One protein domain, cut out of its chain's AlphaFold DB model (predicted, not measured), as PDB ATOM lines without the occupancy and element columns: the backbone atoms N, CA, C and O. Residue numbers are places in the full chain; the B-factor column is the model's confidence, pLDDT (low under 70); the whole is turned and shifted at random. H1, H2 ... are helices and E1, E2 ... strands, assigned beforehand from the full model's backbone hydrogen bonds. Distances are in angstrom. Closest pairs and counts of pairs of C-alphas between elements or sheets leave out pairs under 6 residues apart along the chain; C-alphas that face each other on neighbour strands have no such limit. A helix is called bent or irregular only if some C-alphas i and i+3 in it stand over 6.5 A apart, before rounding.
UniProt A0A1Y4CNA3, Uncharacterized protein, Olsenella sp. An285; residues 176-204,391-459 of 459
ATOM      1  N   HIS A 176     131.202  93.274 131.254       95.06
ATOM      2  CA  HIS A 176     131.927  94.156 132.175       95.06
ATOM      3  C   HIS A 176     131.195  94.384 133.502       95.06
ATOM      4  O   HIS A 176     131.733  95.035 134.392       95.06
ATOM      5  N   ARG A 177     129.959  93.896 133.643       95.88
ATOM      6  CA  ARG A 177     129.103  94.207 134.789       95.88
ATOM      7  C   ARG A 177     129.175  93.126 135.857       95.88
ATOM      8  O   ARG A 177     129.466  91.962 135.599       95.88
ATOM      9  N   ILE A 178     128.829  93.534 137.072       97.06
ATOM     10  CA  ILE A 178     128.596  92.638 138.202       97.06
ATOM     11  C   ILE A 178     127.087  92.470 138.360       97.06
ATOM     12  O   ILE A 178     126.343  93.451 138.337       97.06
ATOM     13  N   GLY A 179     126.624  91.244 138.552       97.88
ATOM     14  CA  GLY A 179     125.208  90.948 138.745       97.88
ATOM     15  C   GLY A 179     124.992  89.752 139.654       97.88
ATOM     16  O   GLY A 179     125.937  89.078 140.052       97.88
ATOM     17  N   VAL A 180     123.744  89.475 139.998       98.31
ATOM     18  CA  VAL A 180     123.364  88.257 140.713       98.31
ATOM     19  C   VAL A 180     122.177  87.602 140.034       98.31
ATOM     20  O   VAL A 180     121.312  88.276 139.481       98.31
ATOM     21  N   VAL A 181     122.129  86.278 140.087       98.00
ATOM     22  CA  VAL A 181     121.001  85.488 139.588       98.00
ATOM     23  C   VAL A 181     120.644  84.421 140.612       98.00
ATOM     24  O   VAL A 181     121.520  83.900 141.306       98.00
ATOM     25  N   SER A 182     119.357  84.101 140.745       97.19
ATOM     26  CA  SER A 182     118.936  82.989 141.596       97.19
ATOM     27  C   SER A 182     119.415  81.666 141.006       97.19
ATOM     28  O   SER A 182     119.233  81.400 139.816       97.19
ATOM     29  N   ARG A 183     119.962  80.783 141.847       96.75
ATOM     30  CA  ARG A 183     120.312  79.429 141.408       96.75
ATOM     31  C   ARG A 183     119.103  78.647 140.909       96.75
ATOM     32  O   ARG A 183     119.232  77.888 139.954       96.75
ATOM     33  N   GLY A 184     117.937  78.836 141.525       96.56
ATOM     34  CA  GLY A 184     116.695  78.207 141.080       96.56
ATOM     35  C   GLY A 184     116.335  78.569 139.639       96.56
ATOM     36  O   GLY A 184     115.863  77.712 138.895       96.56
ATOM     37  N   ASP A 185     116.621  79.805 139.224       96.44
ATOM     38  CA  ASP A 185     116.404  80.256 137.852       96.44
ATOM     39  C   ASP A 185     117.393  79.642 136.863       96.44
ATOM     40  O   ASP A 185     116.967  79.214 135.790       96.44
ATOM     41  N   VAL A 186     118.669  79.524 137.242       95.94
ATOM     42  CA  VAL A 186     119.683  78.827 136.435       95.94
ATOM     43  C   VAL A 186     119.325  77.344 136.293       95.94
ATOM     44  O   VAL A 186     119.276  76.810 135.189       95.94
ATOM     45  N   TRP A 187     118.966  76.670 137.388       95.56
ATOM     46  CA  TRP A 187     118.557  75.261 137.374       95.56
ATOM     47  C   TRP A 187     117.262  74.985 136.609       95.56
ATOM     48  O   TRP A 187     117.054  73.856 136.165       95.56
ATOM     49  N   ALA A 188     116.379  75.973 136.455       95.19
ATOM     50  CA  ALA A 188     115.201  75.830 135.604       95.19
ATOM     51  C   ALA A 188     115.582  75.709 134.118       95.19
ATOM     52  O   ALA A 188     114.885  75.022 133.370       95.19
ATOM     53  N   CYS A 189     116.687  76.341 133.711       93.44
ATOM     54  CA  CYS A 189     117.268  76.231 132.373       93.44
ATOM     55  C   CYS A 189     118.191  75.004 132.251       93.44
ATOM     56  O   CYS A 189     118.213  74.357 131.208       93.44
ATOM     57  N   GLU A 190     118.886  74.637 133.333       89.56
ATOM     58  CA  GLU A 190     119.863  73.542 133.381       89.56
ATOM     59  C   GLU A 190     119.550  72.507 134.483       89.56
ATOM     60  O   GLU A 190     120.258  72.403 135.495       89.56
ATOM     61  N   PRO A 191     118.499  71.684 134.321       89.50
ATOM     62  CA  PRO A 191     118.091  70.725 135.350       89.50
ATOM     63  C   PRO A 191     119.143  69.637 135.620       89.50
ATOM     64  O   PRO A 191     119.194  69.085 136.721       89.50
ATOM     65  N   GLU A 192     120.003  69.336 134.644       91.31
ATOM     66  CA  GLU A 192     121.098  68.370 134.790       91.31
ATOM     67  C   GLU A 192     122.154  68.843 135.799       91.31
ATOM     68  O   GLU A 192     122.641  68.041 136.595       91.31
ATOM     69  N   SER A 193     122.437  70.151 135.843       87.81
ATOM     70  CA  SER A 193     123.360  70.759 136.813       87.81
ATOM     71  C   SER A 193     122.866  70.560 138.250       87.81
ATOM     72  O   SER A 193     123.634  70.194 139.145       87.81
ATOM     73  N   ARG A 194     121.550  70.689 138.473       91.50
ATOM     74  CA  ARG A 194     120.932  70.367 139.766       91.50
ATOM     75  C   ARG A 194     121.105  68.894 140.120       91.50
ATOM     76  O   ARG A 194     121.489  68.590 141.243       91.50
ATOM     77  N   ALA A 195     120.811  67.986 139.190       89.69
ATOM     78  CA  ALA A 195     120.937  66.551 139.438       89.69
ATOM     79  C   ALA A 195     122.383  66.165 139.789       89.69
ATOM     80  O   ALA A 195     122.598  65.434 140.751       89.69
ATOM     81  N   ALA A 196     123.364  66.725 139.075       89.88
ATOM     82  CA  ALA A 196     124.783  66.520 139.349       89.88
ATOM     83  C   ALA A 196     125.201  67.031 140.739       89.88
ATOM     84  O   ALA A 196     126.048  66.421 141.382       89.88
ATOM     85  N   HIS A 197     124.600  68.118 141.235       89.81
ATOM     86  CA  HIS A 197     124.905  68.634 142.574       89.81
ATOM     87  C   HIS A 197     124.475  67.692 143.704       89.81
ATOM     88  O   HIS A 197     125.113  67.650 144.751       89.81
ATOM     89  N   PHE A 198     123.379  66.962 143.500       91.00
ATOM     90  CA  PHE A 198     122.856  65.992 144.461       91.00
ATOM     91  C   PHE A 198     123.478  64.596 144.299       91.00
ATOM     92  O   PHE A 198     123.091  63.678 145.023       91.00
ATOM     93  N   ASP A 199     124.425  64.408 143.375       90.38
ATOM     94  CA  ASP A 199     125.086  63.117 143.193       90.38
ATOM     95  C   ASP A 199     125.820  62.693 144.476       90.38
ATOM     96  O   ASP A 199     126.531  63.476 145.105       90.38
ATOM     97  N   GLY A 200     125.598  61.448 144.899       86.88
ATOM     98  CA  GLY A 200     126.086  60.925 146.179       86.88
ATOM     99  C   GLY A 200     125.308  61.371 147.427       86.88
ATOM    100  O   GLY A 200     125.645  60.916 148.518       86.88
ATOM    101  N   MET A 201     124.265  62.204 147.302       93.81
ATOM    102  CA  MET A 201     123.398  62.590 148.422       93.81
ATOM    103  C   MET A 201     122.122  61.746 148.464       93.81
ATOM    104  O   MET A 201     121.254  61.863 147.598       93.81
ATOM    105  N   ASP A 202     121.963  60.933 149.507       91.25
ATOM    106  CA  ASP A 202     120.701  60.245 149.772       91.25
ATOM    107  C   ASP A 202     119.673  61.155 150.477       91.25
ATOM    108  O   ASP A 202     120.008  62.177 151.087       91.25
ATOM    109  N   SER A 203     118.393  60.784 150.375       93.12
ATOM    110  CA  SER A 203     117.286  61.578 150.918       93.12
ATOM    111  C   SER A 203     117.298  61.671 152.445       93.12
ATOM    112  O   SER A 203     117.005  62.743 152.968       93.12
ATOM    113  N   ASP A 204     117.682  60.607 153.154       94.88
ATOM    114  CA  ASP A 204     117.692  60.590 154.622       94.88
ATOM    115  C   ASP A 204     118.768  61.550 155.156       94.88
ATOM    116  O   ASP A 204     118.517  62.336 156.076       94.88
ATOM    117  N   ALA A 391     124.168  78.854 154.113       93.19
ATOM    118  CA  ALA A 391     124.460  79.126 152.708       93.19
ATOM    119  C   ALA A 391     124.505  77.822 151.895       93.19
ATOM    120  O   ALA A 391     123.934  77.748 150.811       93.19
ATOM    121  N   VAL A 392     125.103  76.763 152.450       94.94
ATOM    122  CA  VAL A 392     125.112  75.422 151.851       94.94
ATOM    123  C   VAL A 392     123.686  74.872 151.716       94.94
ATOM    124  O   VAL A 392     123.331  74.355 150.662       94.94
ATOM    125  N   LEU A 393     122.833  75.025 152.736       95.00
ATOM    126  CA  LEU A 393     121.427  74.619 152.659       95.00
ATOM    127  C   LEU A 393     120.659  75.416 151.600       95.00
ATOM    128  O   LEU A 393     119.911  74.821 150.824       95.00
ATOM    129  N   ALA A 394     120.836  76.740 151.566       94.56
ATOM    130  CA  ALA A 394     120.217  77.597 150.559       94.56
ATOM    131  C   ALA A 394     120.625  77.158 149.144       94.56
ATOM    132  O   ALA A 394     119.756  77.040 148.280       94.56
ATOM    133  N   ARG A 395     121.902  76.791 148.943       94.44
ATOM    134  CA  ARG A 395     122.388  76.200 147.692       94.44
ATOM    135  C   ARG A 395     121.617  74.944 147.309       94.44
ATOM    136  O   ARG A 395     121.073  74.889 146.213       94.44
ATOM    137  N   PHE A 396     121.517  73.952 148.197       94.56
ATOM    138  CA  PHE A 396     120.782  72.717 147.890       94.56
ATOM    139  C   PHE A 396     119.304  72.972 147.564       94.56
ATOM    140  O   PHE A 396     118.720  72.286 146.726       94.56
ATOM    141  N   LYS A 397     118.693  73.983 148.184       94.00
ATOM    142  CA  LYS A 397     117.310  74.375 147.893       94.00
ATOM    143  C   LYS A 397     117.155  75.223 146.624       94.00
ATOM    144  O   LYS A 397     116.026  75.415 146.183       94.00
ATOM    145  N   GLY A 398     118.251  75.698 146.029       94.94
ATOM    146  CA  GLY A 398     118.231  76.653 144.916       94.94
ATOM    147  C   GLY A 398     117.753  78.049 145.330       94.94
ATOM    148  O   GLY A 398     117.298  78.818 144.489       94.94
ATOM    149  N   GLU A 399     117.812  78.353 146.628       95.12
ATOM    150  CA  GLU A 399     117.369  79.613 147.237       95.12
ATOM    151  C   GLU A 399     118.507  80.647 147.324       95.12
ATOM    152  O   GLU A 399     118.263  81.799 147.680       95.12
ATOM    153  N   ASP A 400     119.748  80.249 147.031       96.06
ATOM    154  CA  ASP A 400     120.907  81.136 147.028       96.06
ATOM    155  C   ASP A 400     121.058  81.924 145.715       96.06
ATOM    156  O   ASP A 400     120.381  81.693 144.705       96.06
ATOM    157  N   LEU A 401     121.977  82.887 145.761       97.81
ATOM    158  CA  LEU A 401     122.394  83.687 144.619       97.81
ATOM    159  C   LEU A 401     123.734  83.181 144.085       97.81
ATOM    160  O   LEU A 401     124.641  82.863 144.858       97.81
ATOM    161  N   ILE A 402     123.868  83.187 142.763       97.69
ATOM    162  CA  ILE A 402     125.140  83.037 142.057       97.69
ATOM    163  C   ILE A 402     125.611  84.434 141.653       97.69
ATOM    164  O   ILE A 402     124.832  85.231 141.123       97.69
ATOM    165  N   GLY A 403     126.879  84.744 141.919       98.25
ATOM    166  CA  GLY A 403     127.476  86.011 141.515       98.25
ATOM    167  C   GLY A 403     127.899  85.990 140.048       98.25
ATOM    168  O   GLY A 403     128.784  85.231 139.667       98.25
ATOM    169  N   VAL A 404     127.318  86.852 139.224       98.25
ATOM    170  CA  VAL A 404     127.797  87.127 137.867       98.25
ATOM    171  C   VAL A 404     128.933  88.136 137.964       98.25
ATOM    172  O   VAL A 404     128.762  89.217 138.536       98.25
ATOM    173  N   VAL A 405     130.099  87.773 137.439       97.62
ATOM    174  CA  VAL A 405     131.294  88.625 137.459       97.62
ATOM    175  C   VAL A 405     131.732  88.984 136.037       97.62
ATOM    176  O   VAL A 405     131.423  88.240 135.102       97.62
ATOM    177  N   PRO A 406     132.472  90.094 135.861       95.56
ATOM    178  CA  PRO A 406     133.046  90.456 134.574       95.56
ATOM    179  C   PRO A 406     133.898  89.329 133.981       95.56
ATOM    180  O   PRO A 406     134.547  88.573 134.710       95.56
ATOM    181  N   HIS A 407     133.938  89.227 132.652       93.75
ATOM    182  CA  HIS A 407     134.691  88.180 131.934       93.75
ATOM    183  C   HIS A 407     136.195  88.248 132.184       93.75
ATOM    184  O   HIS A 407     136.921  87.260 132.080       93.75
ATOM    185  N   ASP A 408     136.671  89.425 132.559       88.19
ATOM    186  CA  ASP A 408     138.054  89.679 132.893       88.19
ATOM    187  C   ASP A 408     138.356  89.413 134.386       88.19
ATOM    188  O   ASP A 408     139.494  89.540 134.834       88.19
ATOM    189  N   VAL A 409     137.393  88.908 135.157       91.06
ATOM    190  CA  VAL A 409     137.578  88.417 136.526       91.06
ATOM    191  C   VAL A 409     137.500  86.895 136.528       91.06
ATOM    192  O   VAL A 409     136.610  86.310 135.927       91.06
ATOM    193  N   ILE A 410     138.428  86.213 137.204       91.88
ATOM    194  CA  ILE A 410     138.302  84.758 137.393       91.88
ATOM    195  C   ILE A 410     137.120  84.526 138.345       91.88
ATOM    196  O   ILE A 410     137.163  85.097 139.432       91.88
ATOM    197  N   PRO A 411     136.114  83.696 138.003       94.19
ATOM    198  CA  PRO A 411     134.916  83.472 138.818       94.19
ATOM    199  C   PRO A 411     135.207  82.564 140.027       94.19
ATOM    200  O   PRO A 411     134.618  81.504 140.218       94.19
ATOM    201  N   ALA A 412     136.169  82.969 140.849       90.88
ATOM    202  CA  ALA A 412     136.587  82.293 142.061       90.88
ATOM    203  C   ALA A 412     137.052  83.333 143.081       90.88
ATOM    204  O   ALA A 412     137.830  84.228 142.753       90.88
ATOM    205  N   TYR A 413     136.624  83.164 144.333       89.56
ATOM    206  CA  TYR A 413     136.971  84.056 145.445       89.56
ATOM    207  C   TYR A 413     136.529  85.520 145.241       89.56
ATOM    208  O   TYR A 413     137.238  86.460 145.608       89.56
ATOM    209  N   CYS A 414     135.363  85.722 144.620       94.12
ATOM    210  CA  CYS A 414     134.833  87.046 144.296       94.12
ATOM    211  C   CYS A 414     133.874  87.594 145.366       94.12
ATOM    212  O   CYS A 414     133.194  88.585 145.115       94.12
ATOM    213  N   GLU A 415     133.801  86.995 146.563       92.94
ATOM    214  CA  GLU A 415     132.837  87.360 147.615       92.94
ATOM    215  C   GLU A 415     132.892  88.857 147.960       92.94
ATOM    216  O   GLU A 415     131.872  89.476 148.258       92.94
ATOM    217  N   SER A 416     134.086  89.454 147.902       91.88
ATOM    218  CA  SER A 416     134.328  90.863 148.230       91.88
ATOM    219  C   SER A 416     133.735  91.854 147.224       91.88
ATOM    220  O   SER A 416     133.560  93.023 147.573       91.88
ATOM    221  N   MET A 417     133.403  91.409 146.007       92.75
ATOM    222  CA  MET A 417     132.778  92.242 144.972       92.75
ATOM    223  C   MET A 417     131.292  92.491 145.249       92.75
ATOM    224  O   MET A 417     130.703  93.424 144.703       92.75
ATOM    225  N   PHE A 418     130.680  91.682 146.115       95.31
ATOM    226  CA  PHE A 418     129.248  91.719 146.369       95.31
ATOM    227  C   PHE A 418     128.921  92.414 147.697       95.31
ATOM    228  O   PHE A 418     129.586  92.209 148.718       95.31
ATOM    229  N   PRO A 419     127.863  93.242 147.742       93.25
ATOM    230  CA  PRO A 419     127.415  93.855 148.983       93.25
ATOM    231  C   PRO A 419     127.014  92.815 150.036       93.25
ATOM    232  O   PRO A 419     126.169  91.964 149.777       93.25
ATOM    233  N   LYS A 420     127.480  92.985 151.282       92.56
ATOM    234  CA  LYS A 420     127.130  92.106 152.422       92.56
ATOM    235  C   LYS A 420     125.621  91.899 152.636       92.56
ATOM    236  O   LYS A 420     125.218  90.899 153.218       92.56
ATOM    237  N   ARG A 421     124.779  92.839 152.181       94.19
ATOM    238  CA  ARG A 421     123.308  92.737 152.251       94.19
ATOM    239  C   ARG A 421     122.728  91.577 151.430       94.19
ATOM    240  O   ARG A 421     121.606  91.182 151.708       94.19
ATOM    241  N   LEU A 422     123.467  91.065 150.442       93.56
ATOM    242  CA  LEU A 422     123.059  89.931 149.605       93.56
ATOM    243  C   LEU A 422     123.332  88.574 150.276       93.56
ATOM    244  O   LEU A 422     122.995  87.536 149.722       93.56
ATOM    245  N   GLY A 423     123.915  88.578 151.479       90.75
ATOM    246  CA  GLY A 423     124.300  87.361 152.180       90.75
ATOM    247  C   GLY A 423     125.568  86.732 151.608       90.75
ATOM    248  O   GLY A 423     126.377  87.393 150.955       90.75
ATOM    249  N   THR A 424     125.764  85.452 151.915       91.81
ATOM    250  CA  THR A 424     126.929  84.684 151.472       91.81
ATOM    251  C   THR A 424     126.688  84.145 150.065       91.81
ATOM    252  O   THR A 424     125.841  83.277 149.879       91.81
ATOM    253  N   ILE A 425     127.464  84.626 149.093       95.19
ATOM    254  CA  ILE A 425     127.500  84.090 147.727       95.19
ATOM    255  C   ILE A 425     128.630  83.072 147.657       95.19
ATOM    256  O   ILE A 425     129.773  83.391 147.984       95.19
ATOM    257  N   LEU A 426     128.297  81.837 147.286       94.00
ATOM    258  CA  LEU A 426     129.259  80.738 147.305       94.00
ATOM    259  C   LEU A 426     129.885  80.445 145.941       94.00
ATOM    260  O   LEU A 426     131.016  79.968 145.903       94.00
ATOM    261  N   ASP A 427     129.158  80.709 144.856       94.81
ATOM    262  CA  ASP A 427     129.600  80.418 143.495       94.81
ATOM    263  C   ASP A 427     129.504  81.667 142.623       94.81
ATOM    264  O   ASP A 427     128.652  82.539 142.832       94.81
ATOM    265  N   PHE A 428     130.383  81.719 141.628       96.81
ATOM    266  CA  PHE A 428     130.477  82.812 140.676       96.81
ATOM    267  C   PHE A 428     130.505  82.250 139.263       96.81
ATOM    268  O   PHE A 428     130.961  81.125 139.053       96.81
ATOM    269  N   MET A 429     130.041  83.032 138.295       96.75
ATOM    270  CA  MET A 429     130.036  82.622 136.899       96.75
ATOM    271  C   MET A 429     130.254  83.798 135.955       96.75
ATOM    272  O   MET A 429     129.977  84.955 136.285       96.75
ATOM    273  N   HIS A 430     130.733  83.466 134.764       97.62
ATOM    274  CA  HIS A 430     130.539  84.294 133.583       97.62
ATOM    275  C   HIS A 430     129.206  83.923 132.950       97.62
ATOM    276  O   HIS A 430     128.747  82.795 133.094       97.62
ATOM    277  N   VAL A 431     128.597  84.884 132.270       96.62
ATOM    278  CA  VAL A 431     127.434  84.647 131.409       96.62
ATOM    279  C   VAL A 431     127.843  84.904 129.973       96.62
ATOM    280  O   VAL A 431     128.573  85.860 129.722       96.62
ATOM    281  N   TYR A 432     127.399  84.068 129.051       95.19
ATOM    282  CA  TYR A 432     127.609  84.221 127.614       95.19
ATOM    283  C   TYR A 432     126.274  84.457 126.904       95.19
ATOM    284  O   TYR A 432     125.218  84.482 127.535       95.19
ATOM    285  N   ASP A 433     126.292  84.619 125.585       93.25
ATOM    286  CA  ASP A 433     125.077  84.922 124.820       93.25
ATOM    287  C   ASP A 433     123.978  83.856 124.984       93.25
ATOM    288  O   ASP A 433     122.795  84.195 125.047       93.25
ATOM    289  N   GLU A 434     124.352  82.580 125.128       93.75
ATOM    290  CA  GLU A 434     123.409  81.488 125.411       93.75
ATOM    291  C   GLU A 434     122.754  81.640 126.795       93.75
ATOM    292  O   GLU A 434     121.535  81.514 126.923       93.75
ATOM    293  N   ASP A 435     123.530  81.997 127.821       95.25
ATOM    294  CA  ASP A 435     123.033  82.264 129.177       95.25
ATOM    295  C   ASP A 435     122.110  83.483 129.203       95.25
ATOM    296  O   ASP A 435     121.034  83.462 129.804       95.25
ATOM    297  N   MET A 436     122.507  84.543 128.493       96.00
ATOM    298  CA  MET A 436     121.714  85.759 128.347       96.00
ATOM    299  C   MET A 436     120.377  85.476 127.653       96.00
ATOM    300  O   MET A 436     119.359  86.048 128.043       96.00
ATOM    301  N   ALA A 437     120.349  84.563 126.677       95.44
ATOM    302  CA  ALA A 437     119.116  84.107 126.038       95.44
ATOM    303  C   ALA A 437     118.241  83.237 126.963       95.44
ATOM    304  O   ALA A 437     117.015  83.276 126.852       95.44
ATOM    305  N   ASN A 438     118.854  82.469 127.869       94.62
ATOM    306  CA  ASN A 438     118.157  81.535 128.754       94.62
ATOM    307  C   ASN A 438     117.573  82.202 130.010       94.62
ATOM    308  O   ASN A 438     116.431  81.923 130.381       94.62
ATOM    309  N   PHE A 439     118.358  83.042 130.685       95.62
ATOM    310  CA  PHE A 439     117.991  83.660 131.964       95.62
ATOM    311  C   PHE A 439     118.520  85.094 132.136       95.62
ATOM    312  O   PHE A 439     118.498  85.623 133.249       95.62
ATOM    313  N   GLY A 440     118.977  85.758 131.069       96.44
ATOM    314  CA  GLY A 440     119.536  87.114 131.144       96.44
ATOM    315  C   GLY A 440     118.568  88.174 131.677       96.44
ATOM    316  O   GLY A 440     118.992  89.115 132.346       96.44
ATOM    317  N   ASP A 441     117.261  88.003 131.452       96.56
ATOM    318  CA  ASP A 441     116.197  88.868 131.982       96.56
ATOM    319  C   ASP A 441     115.978  88.712 133.496       96.56
ATOM    320  O   ASP A 441     115.348  89.564 134.126       96.56
ATOM    321  N   LYS A 442     116.522  87.643 134.085       97.50
ATOM    322  CA  LYS A 442     116.452  87.333 135.517       97.50
ATOM    323  C   LYS A 442     117.696  87.768 136.290       97.50
ATOM    324  O   LYS A 442     117.715  87.660 137.516       97.50
ATOM    325  N   ILE A 443     118.738  88.237 135.599       98.25
ATOM    326  CA  ILE A 443     119.949  88.750 136.240       98.25
ATOM    327  C   ILE A 443     119.650  90.135 136.821       98.25
ATOM    328  O   ILE A 443     119.317  91.079 136.102       98.25
ATOM    329  N   GLU A 444     119.826  90.280 138.131       97.69
ATOM    330  CA  GLU A 444     119.852  91.583 138.787       97.69
ATOM    331  C   GLU A 444     121.260  92.172 138.662       97.69
ATOM    332  O   GLU A 444     122.183  91.810 139.396       97.69
ATOM    333  N   TRP A 445     121.435  93.094 137.717       97.25
ATOM    334  CA  TRP A 445     122.687  93.828 137.556       97.25
ATOM    335  C   TRP A 445     122.882  94.831 138.693       97.25
ATOM    336  O   TRP A 445     122.035  95.694 138.941       97.25
ATOM    337  N   LEU A 446     124.027  94.743 139.370       96.06
ATOM    338  CA  LEU A 446     124.411  95.730 140.366       96.06
ATOM    339  C   LEU A 446     124.798  97.038 139.662       96.06
ATOM    340  O   LEU A 446     125.401  97.009 138.588       96.06
ATOM    341  N   PRO A 447     124.457  98.201 140.244       93.75
ATOM    342  CA  PRO A 447     124.804  99.477 139.643       93.75
ATOM    343  C   PRO A 447     126.322  99.661 139.622       93.75
ATOM    344  O   PRO A 447     126.986  99.474 140.645       93.75
ATOM    345  N   GLU A 448     126.837 100.098 138.475       92.94
ATOM    346  CA  GLU A 448     128.243 100.458 138.317       92.94
ATOM    347  C   GLU A 448     128.619 101.595 139.290       92.94
ATOM    348  O   GLU A 448     127.845 102.555 139.443       92.94
ATOM    349  N   PRO A 449     129.777 101.529 139.975       90.38
ATOM    350  CA  PRO A 449     130.245 102.620 140.818       90.38
ATOM    351  C   PRO A 449     130.319 103.945 140.051       90.38
ATOM    352  O   PRO A 449     131.110 104.122 139.131       90.38
ATOM    353  N   ALA A 450     129.498 104.913 140.460       92.44
ATOM    354  CA  ALA A 450     129.451 106.209 139.794       92.44
ATOM    355  C   ALA A 450     130.788 106.959 139.917       92.44
ATOM    356  O   ALA A 450     131.244 107.242 141.033       92.44
ATOM    357  N   ALA A 451     131.348 107.373 138.779       95.12
ATOM    358  CA  ALA A 451     132.475 108.294 138.735       95.12
ATOM    359  C   ALA A 451     132.035 109.679 139.226       95.12
ATOM    360  O   ALA A 451     130.904 110.125 138.994       95.12
ATOM    361  N   ARG A 452     132.924 110.373 139.935       95.81
ATOM    362  CA  ARG A 452     132.644 111.687 140.528       95.81
ATOM    363  C   ARG A 452     133.834 112.600 140.336       95.81
ATOM    364  O   ARG A 452     134.970 112.143 140.358       95.81
ATOM    365  N   LEU A 453     133.574 113.895 140.228       95.81
ATOM    366  CA  LEU A 453     134.632 114.885 140.361       95.81
ATOM    367  C   LEU A 453     135.065 114.966 141.831       95.81
ATOM    368  O   LEU A 453     134.232 114.901 142.740       95.81
ATOM    369  N   ALA A 454     136.363 115.104 142.068       90.44
ATOM    370  CA  ALA A 454     136.918 115.365 143.379       90.44
ATOM    371  C   ALA A 454     136.351 116.692 143.902       90.44
ATOM    372  O   ALA A 454     136.357 117.714 143.211       90.44
ATOM    373  N   SER A 455     135.852 116.695 145.138       75.69
ATOM    374  CA  SER A 455     135.476 117.941 145.796       75.69
ATOM    375  C   SER A 455     136.732 118.792 145.953       75.69
ATOM    376  O   SER A 455     137.653 118.382 146.663       75.69
ATOM    377  N   ARG A 456     136.778 119.973 145.326       54.25
ATOM    378  CA  ARG A 456     137.805 120.966 145.659       54.25
ATOM    379  C   ARG A 456     137.642 121.287 147.140       54.25
ATOM    380  O   ARG A 456     136.611 121.833 147.532       54.25
ATOM    381  N   ALA A 457     138.618 120.907 147.962       42.06
ATOM    382  CA  ALA A 457     138.722 121.482 149.290       42.06
ATOM    383  C   ALA A 457     138.797 122.999 149.083       42.06
ATOM    384  O   ALA A 457     139.664 123.484 148.357       42.06
ATOM    385  N   MET A 458     137.820 123.731 149.615       32.81
ATOM    386  CA  MET A 458     137.975 125.169 149.780       32.81
ATOM    387  C   MET A 458     139.101 125.342 150.800       32.81
ATOM    388  O   MET A 458     138.872 125.118 151.988       32.81
ATOM    389  N   GLU A 459     140.311 125.619 150.315       32.31
ATOM    390  CA  GLU A 459     141.404 126.144 151.142       32.31
ATOM    391  C   GLU A 459     141.057 127.526 151.702       32.31
ATOM    392  O   GLU A 459     140.440 128.338 150.966       32.31
TER     393      GLU A 459
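Overview. This is residues 176 to 204 and 391 to 459 of the 459 residues of an uncharacterized protein of Olsenella sp. An285 (UniProt A0A1Y4CNA3). With little regular structure, this is a small body built on a two-strand antiparallel ribbon, E1 and E2, with short helices H1, H2 and H3 toward one end and H4 at a side; the tail, residues 449 to 459, sticks out far from the other end. The 98 printed residues, in order E1 H1 H2 H3 E2 H4, are mixed, with 39 in named elements, and loose: radius of gyration of the C-alphas 17.0 A, spans 70 by 30 by 21 A.

Along the chain. Find E1, residues 179 to 182, from C-alpha 179 at (125.208, 90.948, 138.745), and E2, residues 401 to 404. H1 is residues 183 to 189, H2 191 to 197, H3 391 to 397. H4, residues 433 to 442, runs 14.0 A to (116.452, 87.333, 135.517); it is irregular, C-alphas 438 and 441 being 8.2 A apart.

Arrangement. Between E1 and E2, find N 179 and O 404, 2.9 A apart. H1 touches H4, closest at C-alphas 189 and 438, 6.5 A. Every O i to N i+4 pair is within hydrogen-bond range in H2 and H3, 2 of 3 in H1, 4 of 6 in H4.

Size, cuts and confidence. Across the cut, C-alphas 204 and 391 are 19.8 A apart. E2 to H4 is a long link. Residues 456 to 459 have pLDDT under 70.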